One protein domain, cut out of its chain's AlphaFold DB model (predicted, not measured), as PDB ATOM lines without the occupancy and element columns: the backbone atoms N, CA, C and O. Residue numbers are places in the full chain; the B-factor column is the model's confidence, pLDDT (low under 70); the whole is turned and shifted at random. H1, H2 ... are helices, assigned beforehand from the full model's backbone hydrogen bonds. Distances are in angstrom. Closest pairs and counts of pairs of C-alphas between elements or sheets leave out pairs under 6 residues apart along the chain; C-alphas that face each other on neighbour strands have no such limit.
ATOM      1  N   LEU A 130     548.060 715.455 444.259       72.75
ATOM      2  CA  LEU A 130     548.014 716.102 445.564       72.75
ATOM      3  C   LEU A 130     548.970 717.296 445.566       72.75
ATOM      4  O   LEU A 130     549.910 717.349 444.767       72.75
ATOM      5  N   SER A 131     548.750 718.230 446.485       67.50
ATOM      6  CA  SER A 131     549.700 719.305 446.754       67.50
ATOM      7  C   SER A 131     551.057 718.747 447.210       67.50
ATOM      8  O   SER A 131     551.200 717.577 447.579       67.50
ATOM      9  N   THR A 132     552.067 719.614 447.269       67.75
ATOM     10  CA  THR A 132     553.378 719.282 447.852       67.75
ATOM     11  C   THR A 132     553.288 718.846 449.318       67.75
ATOM     12  O   THR A 132     554.137 718.090 449.780       67.75
ATOM     13  N   SER A 133     552.244 719.269 450.038       69.06
ATOM     14  CA  SER A 133     551.931 718.847 451.409       69.06
ATOM     15  C   SER A 133     551.089 717.564 451.490       69.06
ATOM     16  O   SER A 133     550.657 717.182 452.578       69.06
ATOM     17  N   GLY A 134     550.846 716.888 450.360       71.19
ATOM     18  CA  GLY A 134     550.073 715.647 450.295       71.19
ATOM     19  C   GLY A 134     548.574 715.831 450.544       71.19
ATOM     20  O   GLY A 134     547.892 714.855 450.840       71.19
ATOM     21  N   GLN A 135     548.068 717.061 450.451       68.44
ATOM     22  CA  GLN A 135     546.652 717.373 450.629       68.44
ATOM     23  C   GLN A 135     545.922 717.378 449.279       68.44
ATOM     24  O   GLN A 135     546.553 717.639 448.245       68.44
ATOM     25  N   PRO A 136     544.603 717.117 449.258       67.00
ATOM     26  CA  PRO A 136     543.780 717.396 448.089       67.00
ATOM     27  C   PRO A 136     544.018 718.842 447.627       67.00
ATOM     28  O   PRO A 136     544.097 719.741 448.471       67.00
ATOM     29  N   PRO A 137     544.177 719.098 446.317       58.56
ATOM     30  CA  PRO A 137     544.398 720.452 445.836       58.56
ATOM     31  C   PRO A 137     543.201 721.325 446.213       58.56
ATOM     32  O   PRO A 137     542.050 720.975 445.931       58.56
ATOM     33  N   ALA A 138     543.480 722.459 446.854       58.69
ATOM     34  CA  ALA A 138     542.448 723.407 447.224       58.69
ATOM     35  C   ALA A 138     541.706 723.884 445.964       58.69
ATOM     36  O   ALA A 138     542.299 724.165 444.922       58.69
ATOM     37  N   PHE A 139     540.378 723.960 446.068       59.22
ATOM     38  CA  PHE A 139     539.509 724.512 445.022       59.22
ATOM     39  C   PHE A 139     539.884 725.956 444.670       59.22
ATOM     40  O   PHE A 139     539.745 726.407 443.536       59.22
ATOM     41  N   TYR A 140     540.356 726.675 445.680       61.28
ATOM     42  CA  TYR A 140     540.822 728.040 445.581       61.28
ATOM     43  C   TYR A 140     542.348 728.041 445.511       61.28
ATOM     44  O   TYR A 140     542.970 727.137 446.072       61.28
ATOM     45  N   PRO A 141     542.972 729.041 444.865       57.50
ATOM     46  CA  PRO A 141     544.393 729.262 445.072       57.50
ATOM     47  C   PRO A 141     544.655 729.333 446.579       57.50
ATOM     48  O   PRO A 141     543.872 729.947 447.315       57.50
ATOM     49  N   ASP A 142     545.720 728.672 447.034       55.84
ATOM     50  CA  ASP A 142     546.115 728.722 448.437       55.84
ATOM     51  C   ASP A 142     546.169 730.185 448.880       55.84
ATOM     52  O   ASP A 142     546.669 731.046 448.149       55.84
ATOM     53  N   ARG A 143     545.621 730.483 450.065       59.81
ATOM     54  CA  ARG A 143     545.726 731.820 450.653       59.81
ATOM     55  C   ARG A 143     547.195 732.071 450.976       59.81
ATOM     56  O   ARG A 143     547.676 731.720 452.050       59.81
ATOM     57  N   THR A 144     547.913 732.627 450.012       62.88
ATOM     58  CA  THR A 144     549.277 733.101 450.192       62.88
ATOM     59  C   THR A 144     549.261 734.342 451.090       62.88
ATOM     60  O   THR A 144     548.212 734.971 451.260       62.88
ATOM     61  N   PRO A 145     550.405 734.734 451.676       63.97
ATOM     62  CA  PRO A 145     550.509 735.986 452.433       63.97
ATOM     63  C   PRO A 145     550.028 737.223 451.655       63.97
ATOM     64  O   PRO A 145     549.581 738.191 452.264       63.97
ATOM     65  N   ASP A 146     550.050 737.153 450.322       66.31
ATOM     66  CA  ASP A 146     549.627 738.213 449.403       66.31
ATOM     67  C   ASP A 146     548.157 738.091 448.958       66.31
ATOM     68  O   ASP A 146     547.740 738.736 447.994       66.31
ATOM     69  N   TYR A 147     547.354 737.253 449.621       69.81
ATOM     70  CA  TYR A 147     545.946 737.072 449.283       69.81
ATOM     71  C   TYR A 147     545.143 738.364 449.523       69.81
ATOM     72  O   TYR A 147     545.003 738.845 450.650       69.81
ATOM     73  N   THR A 148     544.594 738.933 448.451       76.94
ATOM     74  CA  THR A 148     543.943 740.250 448.453       76.94
ATOM     75  C   THR A 148     542.423 740.168 448.595       76.94
ATOM     76  O   THR A 148     541.777 739.193 448.207       76.94
ATOM     77  N   ALA A 149     541.806 741.261 449.056       80.31
ATOM     78  CA  ALA A 149     540.346 741.405 449.056       80.31
ATOM     79  C   ALA A 149     539.733 741.317 447.641       80.31
ATOM     80  O   ALA A 149     538.600 740.865 447.487       80.31
ATOM     81  N   ALA A 150     540.482 741.715 446.606       78.44
ATOM     82  CA  ALA A 150     540.051 741.596 445.215       78.44
ATOM     83  C   ALA A 150     539.949 740.126 444.777       78.44
ATOM     84  O   ALA A 150     538.959 739.740 444.159       78.44
ATOM     85  N   GLN A 151     540.920 739.289 445.157       74.44
ATOM     86  CA  GLN A 151     540.859 737.845 444.906       74.44
ATOM     87  C   GLN A 151     539.653 737.213 445.616       74.44
ATOM     88  O   GLN A 151     538.882 736.500 444.980       74.44
ATOM     89  N   GLU A 152     539.411 737.555 446.884       80.62
ATOM     90  CA  GLU A 152     538.234 737.084 447.631       80.62
ATOM     91  C   GLU A 152     536.906 737.465 446.948       80.62
ATOM     92  O   GLU A 152     535.980 736.653 446.892       80.62
ATOM     93  N   ALA A 153     536.798 738.677 446.395       83.38
ATOM     94  CA  ALA A 153     535.597 739.121 445.688       83.38
ATOM     95  C   ALA A 153     535.329 738.316 444.405       83.38
ATOM     96  O   ALA A 153     534.181 737.952 444.126       83.38
ATOM     97  N   ILE A 154     536.377 737.995 443.641       81.62
ATOM     98  CA  ILE A 154     536.251 737.171 442.434       81.62
ATOM     99  C   ILE A 154     535.809 735.748 442.800       81.62
ATOM    100  O   ILE A 154     534.882 735.218 442.190       81.62
ATOM    101  N   LEU A 155     536.385 735.153 443.849       80.06
ATOM    102  CA  LEU A 155     536.006 733.807 444.293       80.06
ATOM    103  C   LEU A 155     534.555 733.733 444.769       80.06
ATOM    104  O   LEU A 155     533.839 732.792 444.433       80.06
ATOM    105  N   ARG A 156     534.083 734.758 445.486       84.81
ATOM    106  CA  ARG A 156     532.661 734.879 445.845       84.81
ATOM    107  C   ARG A 156     531.763 734.984 444.619       84.81
ATOM    108  O   ARG A 156     530.636 734.500 444.663       84.81
ATOM    109  N   SER A 157     532.244 735.614 443.551       87.31
ATOM    110  CA  SER A 157     531.497 735.736 442.298       87.31
ATOM    111  C   SER A 157     531.404 734.387 441.589       87.31
ATOM    112  O   SER A 157     530.304 733.978 441.238       87.31
ATOM    113  N   ILE A 158     532.507 733.635 441.498       86.19
ATOM    114  CA  ILE A 158     532.498 732.253 440.989       86.19
ATOM    115  C   ILE A 158     531.528 731.388 441.793       86.19
ATOM    116  O   ILE A 158     530.697 730.708 441.204       86.19
ATOM    117  N   PHE A 159     531.584 731.457 443.126       84.69
ATOM    118  CA  PHE A 159     530.682 730.688 443.982       84.69
ATOM    119  C   PHE A 159     529.203 731.018 443.721       84.69
ATOM    120  O   PHE A 159     528.367 730.121 443.630       84.69
ATOM    121  N   ARG A 160     528.864 732.303 443.558       87.38
ATOM    122  CA  ARG A 160     527.497 732.717 443.201       87.38
ATOM    123  C   ARG A 160     527.064 732.150 441.855       87.38
ATOM    124  O   ARG A 160     525.940 731.671 441.753       87.38
ATOM    125  N   GLU A 161     527.943 732.171 440.858       88.88
ATOM    126  CA  GLU A 161     527.630 731.614 439.544       88.88
ATOM    127  C   GLU A 161     527.476 730.090 439.587       88.88
ATOM    128  O   GLU A 161     526.537 729.567 438.997       88.88
ATOM    129  N   THR A 162     528.315 729.367 440.338       85.25
ATOM    130  CA  THR A 162     528.131 727.917 440.513       85.25
ATOM    131  C   THR A 162     526.797 727.600 441.183       85.25
ATOM    132  O   THR A 162     526.105 726.692 440.743       85.25
ATOM    133  N   VAL A 163     526.380 728.395 442.177       84.88
ATOM    134  CA  VAL A 163     525.056 728.248 442.807       84.88
ATOM    135  C   VAL A 163     523.932 728.557 441.813       84.88
ATOM    136  O   VAL A 163     522.961 727.812 441.755       84.88
ATOM    137  N   ARG A 164     524.062 729.614 440.996       89.56
ATOM    138  CA  ARG A 164     523.084 729.962 439.947       89.56
ATOM    139  C   ARG A 164     522.914 728.844 438.915       89.56
ATOM    140  O   ARG A 164     521.821 728.657 438.396       89.56
ATOM    141  N   LEU A 165     523.992 728.135 438.599       85.44
ATOM    142  CA  LEU A 165     523.988 727.004 437.671       85.44
ATOM    143  C   LEU A 165     523.501 725.695 438.316       85.44
ATOM    144  O   LEU A 165     523.453 724.686 437.622       85.44
ATOM    145  N   GLY A 166     523.193 725.687 439.618       80.25
ATOM    146  CA  GLY A 166     522.854 724.464 440.352       80.25
ATOM    147  C   GLY A 166     524.046 723.519 440.538       80.25
ATOM    148  O   GLY A 166     523.861 722.341 440.822       80.25
ATOM    149  N   TRP A 167     525.280 724.004 440.363       78.75
ATOM    150  CA  TRP A 167     526.456 723.144 440.338       78.75
ATOM    151  C   TRP A 167     526.925 722.725 441.728       78.75
ATOM    152  O   TRP A 167     527.158 723.550 442.615       78.75
ATOM    153  N   SER A 168     527.192 721.430 441.868       72.44
ATOM    154  CA  SER A 168     527.959 720.869 442.969       72.44
ATOM    155  C   SER A 168     529.446 721.239 442.849       72.44
ATOM    156  O   SER A 168     529.983 721.518 441.771       72.44
ATOM    157  N   LEU A 169     530.155 721.194 443.978       71.19
ATOM    158  CA  LEU A 169     531.608 721.389 444.025       71.19
ATOM    159  C   LEU A 169     532.360 720.482 443.013       71.19
ATOM    160  O   LEU A 169     533.201 720.982 442.266       71.19
ATOM    161  N   PRO A 170     532.072 719.176 442.925       69.06
ATOM    162  CA  PRO A 170     532.658 718.299 441.917       69.06
ATOM    163  C   PRO A 170     532.303 718.661 440.481       69.06
ATOM    164  O   PRO A 170     533.193 718.584 439.644       69.06
ATOM    165  N   GLN A 171     531.070 719.083 440.169       73.69
ATOM    166  CA  GLN A 171     530.725 719.534 438.811       73.69
ATOM    167  C   GLN A 171     531.604 720.713 438.383       73.69
ATOM    168  O   GLN A 171     532.147 720.715 437.277       73.69
ATOM    169  N   TYR A 172     531.853 721.662 439.287       78.25
ATOM    170  CA  TYR A 172     532.841 722.705 439.033       78.25
ATOM    171  C   TYR A 172     534.261 722.142 438.878       78.25
ATOM    172  O   TYR A 172     534.965 722.528 437.944       78.25
ATOM    173  N   LYS A 173     534.712 721.238 439.766       75.19
ATOM    174  CA  LYS A 173     536.055 720.630 439.653       75.19
ATOM    175  C   LYS A 173     536.218 719.977 438.272       75.19
ATOM    176  O   LYS A 173     537.207 720.242 437.595       75.19
ATOM    177  N   TRP A 174     535.220 719.211 437.825       73.75
ATOM    178  CA  TRP A 174     535.135 718.620 436.487       73.75
ATOM    179  C   TRP A 174     535.237 719.668 435.387       73.75
ATOM    180  O   TRP A 174     536.065 719.526 434.489       73.75
ATOM    181  N   PHE A 175     534.447 720.739 435.474       80.50
ATOM    182  CA  PHE A 175     534.501 721.842 434.520       80.50
ATOM    183  C   PHE A 175     535.913 722.426 434.412       80.50
ATOM    184  O   PHE A 175     536.426 722.579 433.306       80.50
ATOM    185  N   VAL A 176     536.579 722.687 435.538       79.25
ATOM    186  CA  VAL A 176     537.948 723.216 435.557       79.25
ATOM    187  C   VAL A 176     538.937 722.235 434.920       79.25
ATOM    188  O   VAL A 176     539.736 722.641 434.074       79.25
ATOM    189  N   LEU A 177     538.880 720.946 435.267       73.50
ATOM    190  CA  LEU A 177     539.777 719.948 434.672       73.50
ATOM    191  C   LEU A 177     539.530 719.784 433.167       73.50
ATOM    192  O   LEU A 177     540.478 719.688 432.390       73.50
ATOM    193  N   GLU A 178     538.270 719.783 432.732       76.75
ATOM    194  CA  GLU A 178     537.908 719.697 431.316       76.75
ATOM    195  C   GLU A 178     538.351 720.924 430.534       76.75
ATOM    196  O   GLU A 178     538.924 720.794 429.446       76.75
ATOM    197  N   ARG A 179     538.092 722.108 431.090       83.19
ATOM    198  CA  ARG A 179     538.318 723.382 430.419       83.19
ATOM    199  C   ARG A 179     539.799 723.684 430.264       83.19
ATOM    200  O   ARG A 179     540.213 724.086 429.179       83.19
ATOM    201  N   PHE A 180     540.574 723.464 431.323       78.75
ATOM    202  CA  PHE A 180     541.996 723.803 431.368       78.75
ATOM    203  C   PHE A 180     542.913 722.599 431.141       78.75
ATOM    204  O   PHE A 180     544.128 722.760 431.116       78.75
ATOM    205  N   ARG A 181     542.349 721.396 430.948       73.62
ATOM    206  CA  ARG A 181     543.096 720.152 430.681       73.62
ATOM    207  C   ARG A 181     544.235 719.914 431.675       73.62
ATOM    208  O   ARG A 181     545.309 719.450 431.302       73.62
ATOM    209  N   LYS A 182     543.995 720.245 432.942       67.19
ATOM    210  CA  LYS A 182     545.009 720.231 433.998       67.19
ATOM    211  C   LYS A 182     544.740 719.162 435.049       67.19
ATOM    212  O   LYS A 182     543.730 718.467 435.000       67.19
ATOM    213  N   THR A 183     545.699 719.006 435.956       57.59
ATOM    214  CA  THR A 183     545.819 717.881 436.897       57.59
ATOM    215  C   THR A 183     545.348 718.197 438.320       57.59
ATOM    216  O   THR A 183     545.522 717.403 439.247       57.59
ATOM    217  N   THR A 184     544.805 719.394 438.520       61.38
ATOM    218  CA  THR A 184     544.269 719.866 439.792       61.38
ATOM    219  C   THR A 184     543.130 720.842 439.513       61.38
ATOM    220  O   THR A 184     543.121 721.545 438.502       61.38
ATOM    221  N   ALA A 185     542.160 720.922 440.425       62.31
ATOM    222  CA  ALA A 185     541.143 721.973 440.374       62.31
ATOM    223  C   ALA A 185     541.705 723.351 440.783       62.31
ATOM    224  O   ALA A 185     540.970 724.334 440.778       62.31
ATOM    225  N   GLN A 186     543.000 723.428 441.120       67.81
ATOM    226  CA  GLN A 186     543.669 724.669 441.472       67.81
ATOM    227  C   GLN A 186     543.727 725.576 440.252       67.81
ATOM    228  O   GLN A 186     544.148 725.168 439.171       67.81
ATOM    229  N   VAL A 187     543.308 726.817 440.436       71.81
ATOM    230  CA  VAL A 187     543.188 727.815 439.377       71.81
ATOM    231  C   VAL A 187     544.158 728.960 439.634       71.81
ATOM    232  O   VAL A 187     544.240 729.481 440.746       71.81
ATOM    233  N   THR A 188     544.922 729.335 438.612       74.44
ATOM    234  CA  THR A 188     545.728 730.555 438.620       74.44
ATOM    235  C   THR A 188     544.814 731.774 438.577       74.44
ATOM    236  O   THR A 188     543.627 731.677 438.266       74.44
ATOM    237  N   HIS A 189     545.361 732.955 438.859       73.19
ATOM    238  CA  HIS A 189     544.583 734.190 438.800       73.19
ATOM    239  C   HIS A 189     543.938 734.427 437.422       73.19
ATOM    240  O   HIS A 189     542.772 734.803 437.345       73.19
ATOM    241  N   GLU A 190     544.666 734.150 436.339       79.75
ATOM    242  CA  GLU A 190     544.150 734.278 434.972       79.75
ATOM    243  C   GLU A 190     543.032 733.268 434.689       79.75
ATOM    244  O   GLU A 190     542.010 733.617 434.103       79.75
ATOM    245  N   GLU A 191     543.190 732.023 435.145       83.19
ATOM    246  CA  GLU A 191     542.169 730.987 434.973       83.19
ATOM    247  C   GLU A 191     540.903 731.304 435.771       83.19
ATOM    248  O   GLU A 191     539.805 731.077 435.277       83.19
ATOM    249  N   VAL A 192     541.034 731.875 436.973       81.31
ATOM    250  CA  VAL A 192     539.903 732.345 437.789       81.31
ATOM    251  C   VAL A 192     539.071 733.384 437.024       81.31
ATOM    252  O   VAL A 192     537.843 733.302 437.027       81.31
ATOM    253  N   ILE A 193     539.716 734.342 436.350       82.94
ATOM    254  CA  ILE A 193     539.016 735.361 435.549       82.94
ATOM    255  C   ILE A 193     538.284 734.699 434.375       82.94
ATOM    256  O   ILE A 193     537.085 734.914 434.205       82.94
ATOM    257  N   GLN A 194     538.966 733.824 433.629       88.25
ATOM    258  CA  GLN A 194     538.363 733.098 432.503       88.25
ATOM    259  C   GLN A 194     537.182 732.223 432.939       88.25
ATOM    260  O   GLN A 194     536.180 732.129 432.233       88.25
ATOM    261  N   ILE A 195     537.283 731.573 434.102       88.75
ATOM    262  CA  ILE A 195     536.188 730.795 434.686       88.75
ATOM    263  C   ILE A 195     534.988 731.699 434.923       88.75
ATOM    264  O   ILE A 195     533.899 731.366 434.468       88.75
ATOM    265  N   LEU A 196     535.176 732.838 435.592       87.81
ATOM    266  CA  LEU A 196     534.075 733.748 435.892       87.81
ATOM    267  C   LEU A 196     533.376 734.237 434.615       87.81
ATOM    268  O   LEU A 196     532.150 734.194 434.552       87.81
ATOM    269  N   GLU A 197     534.137 734.637 433.594       90.06
ATOM    270  CA  GLU A 197     533.591 735.076 432.303       90.06
ATOM    271  C   GLU A 197     532.741 733.989 431.637       90.06
ATOM    272  O   GLU A 197     531.647 734.263 431.145       90.06
ATOM    273  N   ILE A 198     533.217 732.740 431.649       91.38
ATOM    274  CA  ILE A 198     532.475 731.612 431.081       91.38
ATOM    275  C   ILE A 198     531.200 731.361 431.883       91.38
ATOM    276  O   ILE A 198     530.125 731.258 431.297       91.38
ATOM    277  N   LEU A 199     531.299 731.276 433.212       89.38
ATOM    278  CA  LEU A 199     530.147 730.971 434.053       89.38
ATOM    279  C   LEU A 199     529.048 732.033 433.903       89.38
ATOM    280  O   LEU A 199     527.881 731.669 433.821       89.38
ATOM    281  N   GLN A 200     529.401 733.316 433.769       89.69
ATOM    282  CA  GLN A 200     528.439 734.413 433.589       89.69
ATOM    283  C   GLN A 200     527.610 734.313 432.301       89.69
ATOM    284  O   GLN A 200     526.464 734.761 432.277       89.69
ATOM    285  N   VAL A 201     528.163 733.732 431.232       91.44
ATOM    286  CA  VAL A 201     527.455 733.580 429.949       91.44
ATOM    287  C   VAL A 201     526.739 732.237 429.813       91.44
ATOM    288  O   VAL A 201     525.978 732.041 428.863       91.44
ATOM    289  N   MET A 202     526.960 731.301 430.741       89.06
ATOM    290  CA  MET A 202     526.279 730.011 430.720       89.06
ATOM    291  C   MET A 202     524.804 730.167 431.117       89.06
ATOM    292  O   MET A 202     524.506 730.783 432.152       89.06
ATOM    293  N   PRO A 203     523.868 729.597 430.331       81.81
ATOM    294  CA  PRO A 203     522.455 729.624 430.676       81.81
ATOM    295  C   PRO A 203     522.255 728.907 432.015       81.81
ATOM    296  O   PRO A 203     522.773 727.812 432.222       81.81
ATOM    297  N   GLY A 204     521.555 729.567 432.941       75.12
ATOM    298  CA  GLY A 204     521.199 728.972 434.230       75.12
ATOM    299  C   GLY A 204     520.164 727.870 434.068       75.12
ATOM    300  O   GLY A 204     519.466 727.824 433.052       75.12
ATOM    301  N   GLU A 205     520.024 727.025 435.086       63.16
ATOM    302  CA  GLU A 205     518.815 726.219 435.199       63.16
ATOM    303  C   GLU A 205     517.628 727.175 435.336       63.16
ATOM    304  O   GLU A 205     517.600 728.040 436.215       63.16
ATOM    305  N   ALA A 206     516.682 727.086 434.400       50.66
ATOM    306  CA  ALA A 206     515.415 727.782 434.534       50.66
ATOM    307  C   ALA A 206     514.722 727.213 435.777       50.66
ATOM    308  O   ALA A 206     514.338 726.044 435.780       50.66
ATOM    309  N   SER A 207     514.656 728.024 436.836       46.19
ATOM    310  CA  SER A 207     513.884 727.726 438.045       46.19
ATOM    311  C   SER A 207     512.400 727.573 437.734       46.19
ATOM    312  O   SER A 207     511.906 728.316 436.851       46.19
TER     313      SER A 207
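This is residues 130 to 207 of the 207 residues of an uncharacterized protein of Leptolyngbya sp. NIES-3755 (UniProt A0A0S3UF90). Two helices, H1 and H3, lie side by side and run the same way, and a third helix, H2, is set crosswise near both of them. A long leading stretch with no named element, residues 130 to 148, goes before H1 and begins near one end of the longest axis, while the last printed residue, Ser 207, lies near the other. The printed part has 78 residues, with three named helices in the order H1, H2, H3 and no named strand; the class is all helix. The whole is compact by its radius of gyration of the C-alphas, 12.8 A, yet elongated in outline, with spans of 41 by 26 by 18 A.

The printed part begins with residues 130 to 148, whose C-alphas lie 6 to 21 A from the mean of all C-alphas. H1 covers residues 149 to 164, from C-alpha 149 at (540.346, 741.405, 449.056) to C-alpha 164 at (523.084, 729.962, 439.947), a length of 22.6 A; at 16 residues it is the longest helix. H2 covers residues 169 to 180, beginning at C-alpha 169 at (531.608, 721.389, 444.025), with a length of 16.6 A. H3 covers residues 189 to 201, 19.3 A long, and ends at C-alpha 201 at (527.455, 733.580, 429.949).

H1 and H3 touch, with 12 pairs of C-alphas within 8 A; their closest C-alphas, those of Ile 158 and Leu 196, are 5.5 A apart. Their lines stand at a shallow tilt of 34 degrees, only just short of steep, and they run the same way. H2 is close to H1 but not clearly touching it; their closest C-alphas, those of Thr 162 and Tyr 172, are 7.2 A apart. Their lines are about perpendicular, but only just, at 72 degrees. H2 is also close to H3 but not clearly touching it, the closest C-alphas being those of Val 176 and Ile 195, 7.8 A apart. These lines too are only just about perpendicular, at 71 degrees. In H1 and H2 every O i to N i+4 pair is within hydrogen-bond range; in H3, 8 of 9 are.

The two C-alphas farthest apart are those of Thr 132 and Ser 207, 41.6 A. Residues 144 to 150, of which 149 and 150 belong to H1, stand free. The link from H1 to H2 is tight, with 4 residues, and that from H2 to H3 is short, with 8. The printed part has no cut, and Ser 207 is the chain's last residue. The mean pLDDT of the printed part of this model is 75.1; it is under 70 at residues 131 to 133, 135 to 147, 170, 182 to 186 and 205 to 207.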